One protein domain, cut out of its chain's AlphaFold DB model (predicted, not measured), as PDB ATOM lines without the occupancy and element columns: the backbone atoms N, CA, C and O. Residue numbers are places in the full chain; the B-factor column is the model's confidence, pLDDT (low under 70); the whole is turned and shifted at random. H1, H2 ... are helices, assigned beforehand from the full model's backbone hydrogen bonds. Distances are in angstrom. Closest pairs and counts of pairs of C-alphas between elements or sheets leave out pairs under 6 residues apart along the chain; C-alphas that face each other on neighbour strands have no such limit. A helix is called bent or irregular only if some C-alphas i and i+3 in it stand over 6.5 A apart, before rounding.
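What this domain is: This is residues 368 to 455 of the 457 residues of an uncharacterized protein of Diploscapter pachys (UniProt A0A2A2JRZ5). Three helices form an up-and-down bundle, each running against the one before it, with their centres in a triangle; the first residues of the longest, H1, reach past H2 and H3. The printed part has 88 residues with three named helices, H1, H2 and H3, and no named strand: all helix. It is a rod of 49 by 19 by 16 A, only just compact, close to loose, with a radius of gyration of the C-alphas of 14.5 A.

How they stand to each other: H1, residues 368 to 397, and H2, residues 403 to 421, form a helical hairpin at a shallow tilt of 16 degrees; H1 touches H2 with residues 381 to 395 alone, and their closest C-alphas, those of Arg 381 and Cys 420, are 6.0 A apart. H2 and H3, residues 427 to 448, form another, at 4 degrees, closest at the C-alphas of Ala 409 and Leu 441, 6.9 A. H1 and H3 touch, running the same way at 17 degrees, through residues 373 to 384 and 427 to 434 alone; the C-alphas of Ala 377 and Ala 427 are closest, 4.1 A. Every O i to N i+4 pair is within hydrogen-bond range in H1 and H2, and 16 of 18 in H3.

Where its parts are: H1 begins at C-alpha 368 (149.634, 96.503, 124.166) and is 43.5 A long, H2 26.3 A. H3 is 32.8 A long and ends at C-alpha 448 (148.263, 138.098, 99.481); it is irregular, with C-alphas 444 and 447 7.6 A apart.

The domain as a whole: The C-alphas farthest apart, of Lys 368 and Arg 400, are 49.2 A apart. Both links are tight, and the printed part has no cut. Mean pLDDT of the printed part is 77.0; 22 residues are under 70, among them 447 to 455.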
ATOM      1  N   LYS A 368     150.705  95.518 123.975       74.88
ATOM      2  CA  LYS A 368     149.634  96.503 124.166       74.88
ATOM      3  C   LYS A 368     150.097  97.929 123.853       74.88
ATOM      4  O   LYS A 368     149.349  98.685 123.236       74.88
ATOM      5  N   GLU A 369     151.298  98.307 124.279       76.25
ATOM      6  CA  GLU A 369     151.896  99.610 123.982       76.25
ATOM      7  C   GLU A 369     152.187  99.770 122.487       76.25
ATOM      8  O   GLU A 369     151.976 100.850 121.937       76.25
ATOM      9  N   GLU A 370     152.641  98.713 121.816       72.75
ATOM     10  CA  GLU A 370     152.836  98.673 120.366       72.75
ATOM     11  C   GLU A 370     151.503  98.849 119.621       72.75
ATOM     12  O   GLU A 370     151.385  99.736 118.772       72.75
ATOM     13  N   ASP A 371     150.459  98.124 120.028       70.62
ATOM     14  CA  ASP A 371     149.099  98.263 119.502       70.62
ATOM     15  C   ASP A 371     148.513  99.660 119.757       70.62
ATOM     16  O   ASP A 371     147.780 100.209 118.930       70.62
ATOM     17  N   GLU A 372     148.772 100.261 120.922       74.31
ATOM     18  CA  GLU A 372     148.364 101.637 121.224       74.31
ATOM     19  C   GLU A 372     149.118 102.652 120.364       74.31
ATOM     20  O   GLU A 372     148.486 103.552 119.807       74.31
ATOM     21  N   LYS A 373     150.434 102.492 120.184       77.81
ATOM     22  CA  LYS A 373     151.242 103.334 119.286       77.81
ATOM     23  C   LYS A 373     150.738 103.243 117.851       77.81
ATOM     24  O   LYS A 373     150.480 104.281 117.241       77.81
ATOM     25  N   PHE A 374     150.497 102.034 117.349       68.62
ATOM     26  CA  PHE A 374     149.961 101.806 116.010       68.62
ATOM     27  C   PHE A 374     148.567 102.425 115.833       68.62
ATOM     28  O   PHE A 374     148.301 103.118 114.845       68.62
ATOM     29  N   ARG A 375     147.671 102.245 116.816       69.25
ATOM     30  CA  ARG A 375     146.334 102.862 116.807       69.25
ATOM     31  C   ARG A 375     146.404 104.385 116.836       69.25
ATOM     32  O   ARG A 375     145.657 105.037 116.105       69.25
ATOM     33  N   ASN A 376     147.283 104.958 117.653       75.44
ATOM     34  CA  ASN A 376     147.460 106.403 117.760       75.44
ATOM     35  C   ASN A 376     148.047 106.992 116.473       75.44
ATOM     36  O   ASN A 376     147.523 107.990 115.982       75.44
ATOM     37  N   ALA A 377     149.049 106.345 115.877       73.44
ATOM     38  CA  ALA A 377     149.602 106.742 114.585       73.44
ATOM     39  C   ALA A 377     148.547 106.661 113.475       73.44
ATOM     40  O   ALA A 377     148.343 107.623 112.739       73.44
ATOM     41  N   SER A 378     147.778 105.571 113.421       64.00
ATOM     42  CA  SER A 378     146.675 105.417 112.466       64.00
ATOM     43  C   SER A 378     145.605 106.505 112.611       64.00
ATOM     44  O   SER A 378     145.094 106.999 111.606       64.00
ATOM     45  N   ARG A 379     145.262 106.899 113.846       68.31
ATOM     46  CA  ARG A 379     144.321 107.999 114.118       68.31
ATOM     47  C   ARG A 379     144.880 109.353 113.694       68.31
ATOM     48  O   ARG A 379     144.174 110.086 113.009       68.31
ATOM     49  N   ALA A 380     146.119 109.665 114.075       73.31
ATOM     50  CA  ALA A 380     146.784 110.915 113.710       73.31
ATOM     51  C   ALA A 380     146.892 111.050 112.186       73.31
ATOM     52  O   ALA A 380     146.512 112.073 111.624       73.31
ATOM     53  N   ARG A 381     147.301 109.973 111.505       81.06
ATOM     54  CA  ARG A 381     147.426 109.916 110.045       81.06
ATOM     55  C   ARG A 381     146.097 110.186 109.358       81.06
ATOM     56  O   ARG A 381     146.023 111.080 108.529       81.06
ATOM     57  N   ARG A 382     145.033 109.482 109.764       68.75
ATOM     58  CA  ARG A 382     143.676 109.715 109.241       68.75
ATOM     59  C   ARG A 382     143.200 111.141 109.501       68.75
ATOM     60  O   ARG A 382     142.576 111.737 108.635       68.75
ATOM     61  N   SER A 383     143.479 111.689 110.685       74.38
ATOM     62  CA  SER A 383     143.115 113.071 111.004       74.38
ATOM     63  C   SER A 383     143.854 114.075 110.124       74.38
ATOM     64  O   SER A 383     143.264 115.091 109.767       74.38
ATOM     65  N   PHE A 384     145.125 113.828 109.813       85.88
ATOM     66  CA  PHE A 384     145.909 114.706 108.958       85.88
ATOM     67  C   PHE A 384     145.493 114.579 107.492       85.88
ATOM     68  O   PHE A 384     145.258 115.585 106.838       85.88
ATOM     69  N   GLU A 385     145.298 113.358 107.005       69.69
ATOM     70  CA  GLU A 385     144.769 113.084 105.669       69.69
ATOM     71  C   GLU A 385     143.410 113.767 105.450       69.69
ATOM     72  O   GLU A 385     143.222 114.465 104.458       69.69
ATOM     73  N   HIS A 386     142.496 113.667 106.420       69.69
ATOM     74  CA  HIS A 386     141.217 114.373 106.360       69.69
ATOM     75  C   HIS A 386     141.396 115.898 106.301       69.69
ATOM     76  O   HIS A 386     140.787 116.555 105.463       69.69
ATOM     77  N   TYR A 387     142.294 116.445 107.126       76.56
ATOM     78  CA  TYR A 387     142.618 117.872 107.132       76.56
ATOM     79  C   TYR A 387     143.176 118.370 105.788       76.56
ATOM     80  O   TYR A 387     142.861 119.477 105.359       76.56
ATOM     81  N   LEU A 388     143.989 117.557 105.110       74.25
ATOM     82  CA  LEU A 388     144.547 117.871 103.793       74.25
ATOM     83  C   LEU A 388     143.460 117.928 102.710       74.25
ATOM     84  O   LEU A 388     143.431 118.879 101.929       74.25
ATOM     85  N   TYR A 389     142.537 116.963 102.702       73.69
ATOM     86  CA  TYR A 389     141.397 116.980 101.779       73.69
ATOM     87  C   TYR A 389     140.471 118.180 102.018       73.69
ATOM     88  O   TYR A 389     140.062 118.831 101.056       73.69
ATOM     89  N   ASP A 390     140.204 118.535 103.279       68.75
ATOM     90  CA  ASP A 390     139.398 119.718 103.609       68.75
ATOM     91  C   ASP A 390     140.038 121.009 103.068       68.75
ATOM     92  O   ASP A 390     139.337 121.906 102.590       68.75
ATOM     93  N   LYS A 391     141.375 121.093 103.095       77.06
ATOM     94  CA  LYS A 391     142.125 122.242 102.575       77.06
ATOM     95  C   LYS A 391     142.063 122.356 101.055       77.06
ATOM     96  O   LYS A 391     141.909 123.471 100.563       77.06
ATOM     97  N   ILE A 392     142.111 121.243 100.317       75.19
ATOM     98  CA  ILE A 392     141.897 121.257  98.856       75.19
ATOM     99  C   ILE A 392     140.531 121.866  98.532       75.19
ATOM    100  O   ILE A 392     140.459 122.849  97.793       75.19
ATOM    101  N   ALA A 393     139.471 121.359  99.167       69.19
ATOM    102  CA  ALA A 393     138.110 121.843  98.942       69.19
ATOM    103  C   ALA A 393     137.949 123.331  99.310       69.19
ATOM    104  O   ALA A 393     137.151 124.068  98.730       69.19
ATOM    105  N   GLU A 394     138.678 123.807 100.316       72.94
ATOM    106  CA  GLU A 394     138.701 125.221 100.685       72.94
ATOM    107  C   GLU A 394     139.385 126.109  99.633       72.94
ATOM    108  O   GLU A 394     138.878 127.193  99.334       72.94
ATOM    109  N   PHE A 395     140.493 125.660  99.037       78.44
ATOM    110  CA  PHE A 395     141.154 126.405  97.962       78.44
ATOM    111  C   PHE A 395     140.286 126.478  96.706       78.44
ATOM    112  O   PHE A 395     140.215 127.539  96.090       78.44
ATOM    113  N   GLU A 396     139.595 125.391  96.359       72.50
ATOM    114  CA  GLU A 396     138.714 125.315  95.186       72.50
ATOM    115  C   GLU A 396     137.514 126.264  95.291       72.50
ATOM    116  O   GLU A 396     137.143 126.918  94.316       72.50
ATOM    117  N   ARG A 397     136.944 126.416  96.493       73.50
ATOM    118  CA  ARG A 397     135.823 127.339  96.741       73.50
ATOM    119  C   ARG A 397     136.236 128.814  96.738       73.50
ATOM    120  O   ARG A 397     135.375 129.690  96.624       73.50
ATOM    121  N   ASN A 398     137.527 129.126  96.870       72.75
ATOM    122  CA  ASN A 398     137.990 130.504  96.996       72.75
ATOM    123  C   ASN A 398     138.453 131.107  95.662       72.75
ATOM    124  O   ASN A 398     139.625 131.061  95.290       72.75
ATOM    125  N   THR A 399     137.535 131.808  94.997       67.94
ATOM    126  CA  THR A 399     137.767 132.490  93.711       67.94
ATOM    127  C   THR A 399     138.763 133.657  93.763       67.94
ATOM    128  O   THR A 399     139.107 134.215  92.723       67.94
ATOM    129  N   ARG A 400     139.239 134.057  94.953       72.38
ATOM    130  CA  ARG A 400     140.221 135.144  95.127       72.38
ATOM    131  C   ARG A 400     141.672 134.664  95.072       72.38
ATOM    132  O   ARG A 400     142.575 135.499  95.096       72.38
ATOM    133  N   ILE A 401     141.914 133.354  95.024       75.62
ATOM    134  CA  ILE A 401     143.264 132.788  94.952       75.62
ATOM    135  C   ILE A 401     143.756 132.825  93.494       75.62
ATOM    136  O   ILE A 401     143.107 132.259  92.618       75.62
ATOM    137  N   PRO A 402     144.916 133.444  93.195       83.19
ATOM    138  CA  PRO A 402     145.499 133.383  91.857       83.19
ATOM    139  C   PRO A 402     145.842 131.943  91.451       83.19
ATOM    140  O   PRO A 402     146.398 131.192  92.254       83.19
ATOM    141  N   GLN A 403     145.626 131.587  90.179       80.00
ATOM    142  CA  GLN A 403     145.842 130.223  89.669       80.00
ATOM    143  C   GLN A 403     147.248 129.667  89.960       80.00
ATOM    144  O   GLN A 403     147.411 128.485  90.250       80.00
ATOM    145  N   SER A 404     148.283 130.513  89.930       82.62
ATOM    146  CA  SER A 404     149.661 130.108  90.243       82.62
ATOM    147  C   SER A 404     149.841 129.673  91.702       82.62
ATOM    148  O   SER A 404     150.556 128.708  91.985       82.62
ATOM    149  N   LYS A 405     149.174 130.359  92.636       82.81
ATOM    150  CA  LYS A 405     149.181 130.036  94.067       82.81
ATOM    151  C   LYS A 405     148.278 128.841  94.362       82.81
ATOM    152  O   LYS A 405     148.682 128.001  95.155       82.81
ATOM    153  N   PHE A 406     147.144 128.715  93.668       83.06
ATOM    154  CA  PHE A 406     146.289 127.527  93.722       83.06
ATOM    155  C   PHE A 406     147.075 126.262  93.352       83.06
ATOM    156  O   PHE A 406     147.214 125.375  94.184       83.06
ATOM    157  N   ASN A 407     147.720 126.235  92.180       84.75
ATOM    158  CA  ASN A 407     148.527 125.087  91.746       84.75
ATOM    159  C   ASN A 407     149.649 124.751  92.747       84.75
ATOM    160  O   ASN A 407     149.955 123.586  92.989       84.75
ATOM    161  N   SER A 408     150.266 125.773  93.350       87.00
ATOM    162  CA  SER A 408     151.316 125.581  94.358       87.00
ATOM    163  C   SER A 408     150.769 125.009  95.673       87.00
ATOM    164  O   SER A 408     151.440 124.192  96.301       87.00
ATOM    165  N   ALA A 409     149.559 125.407  96.076       84.94
ATOM    166  CA  ALA A 409     148.872 124.878  97.250       84.94
ATOM    167  C   ALA A 409     148.428 123.426  97.028       84.94
ATOM    168  O   ALA A 409     148.639 122.593  97.903       84.94
ATOM    169  N   THR A 410     147.907 123.094  95.844       81.94
ATOM    170  CA  THR A 410     147.548 121.717  95.475       81.94
ATOM    171  C   THR A 410     148.773 120.805  95.476       81.94
ATOM    172  O   THR A 410     148.765 119.784  96.150       81.94
ATOM    173  N   ASN A 411     149.883 121.228  94.856       87.75
ATOM    174  CA  ASN A 411     151.144 120.473  94.888       87.75
ATOM    175  C   ASN A 411     151.688 120.279  96.315       87.75
ATOM    176  O   ASN A 411     152.319 119.266  96.621       87.75
ATOM    177  N   LEU A 412     151.491 121.272  97.191       89.25
ATOM    178  CA  LEU A 412     151.838 121.157  98.605       89.25
ATOM    179  C   LEU A 412     150.968 120.092  99.279       89.25
ATOM    180  O   LEU A 412     151.513 119.220  99.951       89.25
ATOM    181  N   VAL A 413     149.651 120.116  99.070       83.38
ATOM    182  CA  VAL A 413     148.753 119.103  99.633       83.38
ATOM    183  C   VAL A 413     149.083 117.704  99.109       83.38
ATOM    184  O   VAL A 413     149.229 116.791  99.918       83.38
ATOM    185  N   ASP A 414     149.284 117.534  97.803       83.06
ATOM    186  CA  ASP A 414     149.614 116.241  97.189       83.06
ATOM    187  C   ASP A 414     150.873 115.615  97.796       83.06
ATOM    188  O   ASP A 414     150.931 114.408  98.037       83.06
ATOM    189  N   ARG A 415     151.873 116.440  98.124       91.44
ATOM    190  CA  ARG A 415     153.096 115.993  98.801       91.44
ATOM    191  C   ARG A 415     152.809 115.425 100.191       91.44
ATOM    192  O   ARG A 415     153.350 114.386 100.560       91.44
ATOM    193  N   TYR A 416     151.964 116.099 100.965       87.50
ATOM    194  CA  TYR A 416     151.610 115.653 102.313       87.50
ATOM    195  C   TYR A 416     150.589 114.502 102.301       87.50
ATOM    196  O   TYR A 416     150.609 113.660 103.198       87.50
ATOM    197  N   LEU A 417     149.761 114.387 101.255       71.19
ATOM    198  CA  LEU A 417     148.952 113.193 100.998       71.19
ATOM    199  C   LEU A 417     149.841 111.991 100.668       71.19
ATOM    200  O   LEU A 417     149.601 110.907 101.195       71.19
ATOM    201  N   ALA A 418     150.904 112.179  99.878       75.81
ATOM    202  CA  ALA A 418     151.898 111.137  99.625       75.81
ATOM    203  C   ALA A 418     152.592 110.688 100.924       75.81
ATOM    204  O   ALA A 418     152.674 109.490 101.177       75.81
ATOM    205  N   TYR A 419     152.970 111.626 101.802       83.88
ATOM    206  CA  TYR A 419     153.488 111.304 103.139       83.88
ATOM    207  C   TYR A 419     152.492 110.470 103.968       83.88
ATOM    208  O   TYR A 419     152.851 109.432 104.520       83.88
ATOM    209  N   CYS A 420     151.211 110.854 104.017       68.12
ATOM    210  CA  CYS A 420     150.168 110.045 104.663       68.12
ATOM    211  C   CYS A 420     149.991 108.663 103.996       68.12
ATOM    212  O   CYS A 420     149.660 107.682 104.678       68.12
ATOM    213  N   GLY A 421     150.236 108.582 102.687       63.41
ATOM    214  CA  GLY A 421     150.236 107.374 101.862       63.41
ATOM    215  C   GLY A 421     151.453 106.461 102.046       63.41
ATOM    216  O   GLY A 421     151.392 105.305 101.635       63.41
ATOM    217  N   ASP A 422     152.512 106.915 102.720       77.31
ATOM    218  CA  ASP A 422     153.660 106.086 103.123       77.31
ATOM    219  C   ASP A 422     153.499 105.474 104.527       77.31
ATOM    220  O   ASP A 422     154.328 104.688 104.976       77.31
ATOM    221  N   PHE A 423     152.365 105.738 105.180       67.00
ATOM    222  CA  PHE A 423     151.959 105.131 106.453       67.00
ATOM    223  C   PHE A 423     152.952 105.345 107.590       67.00
ATOM    224  O   PHE A 423     153.442 104.382 108.186       67.00
ATOM    225  N   PRO A 424     153.184 106.616 107.957       77.44
ATOM    226  CA  PRO A 424     153.948 106.938 109.146       77.44
ATOM    227  C   PRO A 424     153.349 106.226 110.364       77.44
ATOM    228  O   PRO A 424     152.142 106.266 110.620       77.44
ATOM    229  N   ASN A 425     154.215 105.554 111.115       76.38
ATOM    230  CA  ASN A 425     153.857 104.750 112.283       76.38
ATOM    231  C   ASN A 425     154.079 105.504 113.607       76.38
ATOM    232  O   ASN A 425     153.940 104.922 114.684       76.38
ATOM    233  N   ASN A 426     154.378 106.805 113.541       87.94
ATOM    234  CA  ASN A 426     154.628 107.659 114.693       87.94
ATOM    235  C   ASN A 426     153.658 108.848 114.736       87.94
ATOM    236  O   ASN A 426     153.726 109.767 113.923       87.94
ATOM    237  N   ALA A 427     152.774 108.863 115.737       86.12
ATOM    238  CA  ALA A 427     151.778 109.922 115.909       86.12
ATOM    239  C   ALA A 427     152.390 111.325 116.094       86.12
ATOM    240  O   ALA A 427     151.844 112.299 115.581       86.12
ATOM    241  N   ALA A 428     153.519 111.445 116.799       89.44
ATOM    242  CA  ALA A 428     154.158 112.738 117.054       89.44
ATOM    243  C   ALA A 428     154.833 113.307 115.798       89.44
ATOM    244  O   ALA A 428     154.858 114.520 115.599       89.44
ATOM    245  N   GLU A 429     155.365 112.430 114.947       90.81
ATOM    246  CA  GLU A 429     155.913 112.806 113.644       90.81
ATOM    247  C   GLU A 429     154.804 113.283 112.703       90.81
ATOM    248  O   GLU A 429     154.928 114.335 112.089       90.81
ATOM    249  N   ILE A 430     153.666 112.583 112.676       89.31
ATOM    250  CA  ILE A 430     152.491 112.999 111.900       89.31
ATOM    251  C   ILE A 430     151.997 114.388 112.325       89.31
ATOM    252  O   ILE A 430     151.748 115.237 111.471       89.31
ATOM    253  N   GLU A 431     151.886 114.653 113.628       90.00
ATOM    254  CA  GLU A 431     151.504 115.984 114.118       90.00
ATOM    255  C   GLU A 431     152.555 117.053 113.784       90.00
ATOM    256  O   GLU A 431     152.216 118.202 113.495       90.00
ATOM    257  N   ARG A 432     153.846 116.702 113.776       93.31
ATOM    258  CA  ARG A 432     154.904 117.617 113.333       93.31
ATOM    259  C   ARG A 432     154.749 117.965 111.854       93.31
ATOM    260  O   ARG A 432     154.801 119.145 111.521       93.31
ATOM    261  N   GLU A 433     154.498 116.978 111.003       93.06
ATOM    262  CA  GLU A 433     154.283 117.207 109.574       93.06
ATOM    263  C   GLU A 433     153.010 118.005 109.296       93.06
ATOM    264  O   GLU A 433     153.020 118.905 108.460       93.06
ATOM    265  N   LYS A 434     151.946 117.808 110.077       91.31
ATOM    266  CA  LYS A 434     150.763 118.678 110.025       91.31
ATOM    267  C   LYS A 434     151.092 120.140 110.332       91.31
ATOM    268  O   LYS A 434     150.596 121.047 109.665       91.31
ATOM    269  N   ASN A 435     151.950 120.388 111.318       91.62
ATOM    270  CA  ASN A 435     152.410 121.741 111.632       91.62
ATOM    271  C   ASN A 435     153.333 122.314 110.544       91.62
ATOM    272  O   ASN A 435     153.227 123.500 110.225       91.62
ATOM    273  N   ASN A 436     154.201 121.489 109.948       93.06
ATOM    274  CA  ASN A 436     155.037 121.892 108.816       93.06
ATOM    275  C   ASN A 436     154.181 122.288 107.612       93.06
ATOM    276  O   ASN A 436     154.389 123.370 107.065       93.06
ATOM    277  N   PHE A 437     153.170 121.481 107.275       93.25
ATOM    278  CA  PHE A 437     152.197 121.795 106.236       93.25
ATOM    279  C   PHE A 437     151.542 123.156 106.489       93.25
ATOM    280  O   PHE A 437     151.546 124.008 105.604       93.25
ATOM    281  N   ASN A 438     151.058 123.412 107.709       89.06
ATOM    282  CA  ASN A 438     150.448 124.698 108.055       89.06
ATOM    283  C   ASN A 438     151.414 125.871 107.886       89.06
ATOM    284  O   ASN A 438     151.017 126.928 107.398       89.06
ATOM    285  N   ARG A 439     152.684 125.700 108.265       89.94
ATOM    286  CA  ARG A 439     153.716 126.728 108.090       89.94
ATOM    287  C   ARG A 439     154.018 126.984 106.615       89.94
ATOM    288  O   ARG A 439     154.006 128.138 106.200       89.94
ATOM    289  N   GLU A 440     154.248 125.940 105.824       91.56
ATOM    290  CA  GLU A 440     154.506 126.070 104.383       91.56
ATOM    291  C   GLU A 440     153.314 126.704 103.662       91.56
ATOM    292  O   GLU A 440     153.478 127.587 102.820       91.56
ATOM    293  N   LEU A 441     152.100 126.316 104.052       87.31
ATOM    294  CA  LEU A 441     150.878 126.920 103.547       87.31
ATOM    295  C   LEU A 441     150.802 128.406 103.924       87.31
ATOM    296  O   LEU A 441     150.447 129.242 103.097       87.31
ATOM    297  N   SER A 442     151.198 128.755 105.150       83.50
ATOM    298  CA  SER A 442     151.248 130.145 105.608       83.50
ATOM    299  C   SER A 442     152.173 131.009 104.767       83.50
ATOM    300  O   SER A 442     151.819 132.122 104.377       83.50
ATOM    301  N   GLU A 443     153.364 130.495 104.487       85.81
ATOM    302  CA  GLU A 443     154.364 131.176 103.674       85.81
ATOM    303  C   GLU A 443     153.876 131.358 102.237       85.81
ATOM    304  O   GLU A 443     154.049 132.434 101.661       85.81
ATOM    305  N   LEU A 444     153.184 130.356 101.686       84.06
ATOM    306  CA  LEU A 444     152.628 130.417 100.339       84.06
ATOM    307  C   LEU A 444     151.653 131.595 100.159       84.06
ATOM    308  O   LEU A 444     151.670 132.247  99.109       84.06
ATOM    309  N   PHE A 445     150.832 131.888 101.172       80.75
ATOM    310  CA  PHE A 445     149.785 132.916 101.121       80.75
ATOM    311  C   PHE A 445     150.171 134.264 101.752       80.75
ATOM    312  O   PHE A 445     149.398 135.221 101.662       80.75
ATOM    313  N   LYS A 446     151.376 134.383 102.324       79.25
ATOM    314  CA  LYS A 446     151.847 135.573 103.054       79.25
ATOM    315  C   LYS A 446     151.755 136.879 102.251       79.25
ATOM    316  O   LYS A 446     151.383 137.912 102.803       79.25
ATOM    317  N   ASP A 447     152.035 136.824 100.950       69.94
ATOM    318  CA  ASP A 447     152.076 138.005 100.070       69.94
ATOM    319  C   ASP A 447     150.687 138.523  99.659       69.94
ATOM    320  O   ASP A 447     150.565 139.627  99.136       69.94
ATOM    321  N   LEU A 448     149.627 137.740  99.882       65.44
ATOM    322  CA  LEU A 448     148.263 138.098  99.481       65.44
ATOM    323  C   LEU A 448     147.524 138.928 100.545       65.44
ATOM    324  O   LEU A 448     146.378 139.311 100.326       65.44
ATOM    325  N   GLY A 449     148.139 139.192 101.706       56.44
ATOM    326  CA  GLY A 449     147.476 139.861 102.837       56.44
ATOM    327  C   GLY A 449     146.292 139.065 103.408       56.44
ATOM    328  O   GLY A 449     145.513 139.573 104.212       56.44
ATOM    329  N   ILE A 450     146.149 137.809 102.981       55.91
ATOM    330  CA  ILE A 450     145.118 136.886 103.415       55.91
ATOM    331  C   ILE A 450     145.628 136.225 104.694       55.91
ATOM    332  O   ILE A 450     146.502 135.361 104.655       55.91
ATOM    333  N   SER A 451     145.102 136.643 105.845       48.84
ATOM    334  CA  SER A 451     145.360 135.922 107.089       48.84
ATOM    335  C   SER A 451     144.724 134.536 107.010       48.84
ATOM    336  O   SER A 451     143.543 134.401 106.694       48.84
ATOM    337  N   ILE A 452     145.490 133.506 107.355       50.47
ATOM    338  CA  ILE A 452     145.044 132.102 107.430       50.47
ATOM    339  C   ILE A 452     143.965 131.928 108.503       50.47
ATOM    340  O   ILE A 452     143.203 130.971 108.475       50.47
ATOM    341  N   SER A 453     143.840 132.892 109.422       47.97
ATOM    342  CA  SER A 453     142.716 132.968 110.356       47.97
ATOM    343  C   SER A 453     141.360 133.173 109.670       47.97
ATOM    344  O   SER A 453     140.346 132.985 110.321       47.97
ATOM    345  N   ASN A 454     141.321 133.547 108.384       46.53
ATOM    346  CA  ASN A 454     140.089 133.592 107.587       46.53
ATOM    347  C   ASN A 454     139.735 132.224 106.960       46.53
ATOM    348  O   ASN A 454     138.740 132.137 106.247       46.53
ATOM    349  N   PHE A 455     140.573 131.200 107.184       48.03
ATOM    350  CA  PHE A 455     140.514 129.841 106.615       48.03
ATOM    351  C   PHE A 455     140.470 128.751 107.719       48.03
ATOM    352  O   PHE A 455     140.840 127.589 107.531       48.03
TER     353      PHE A 455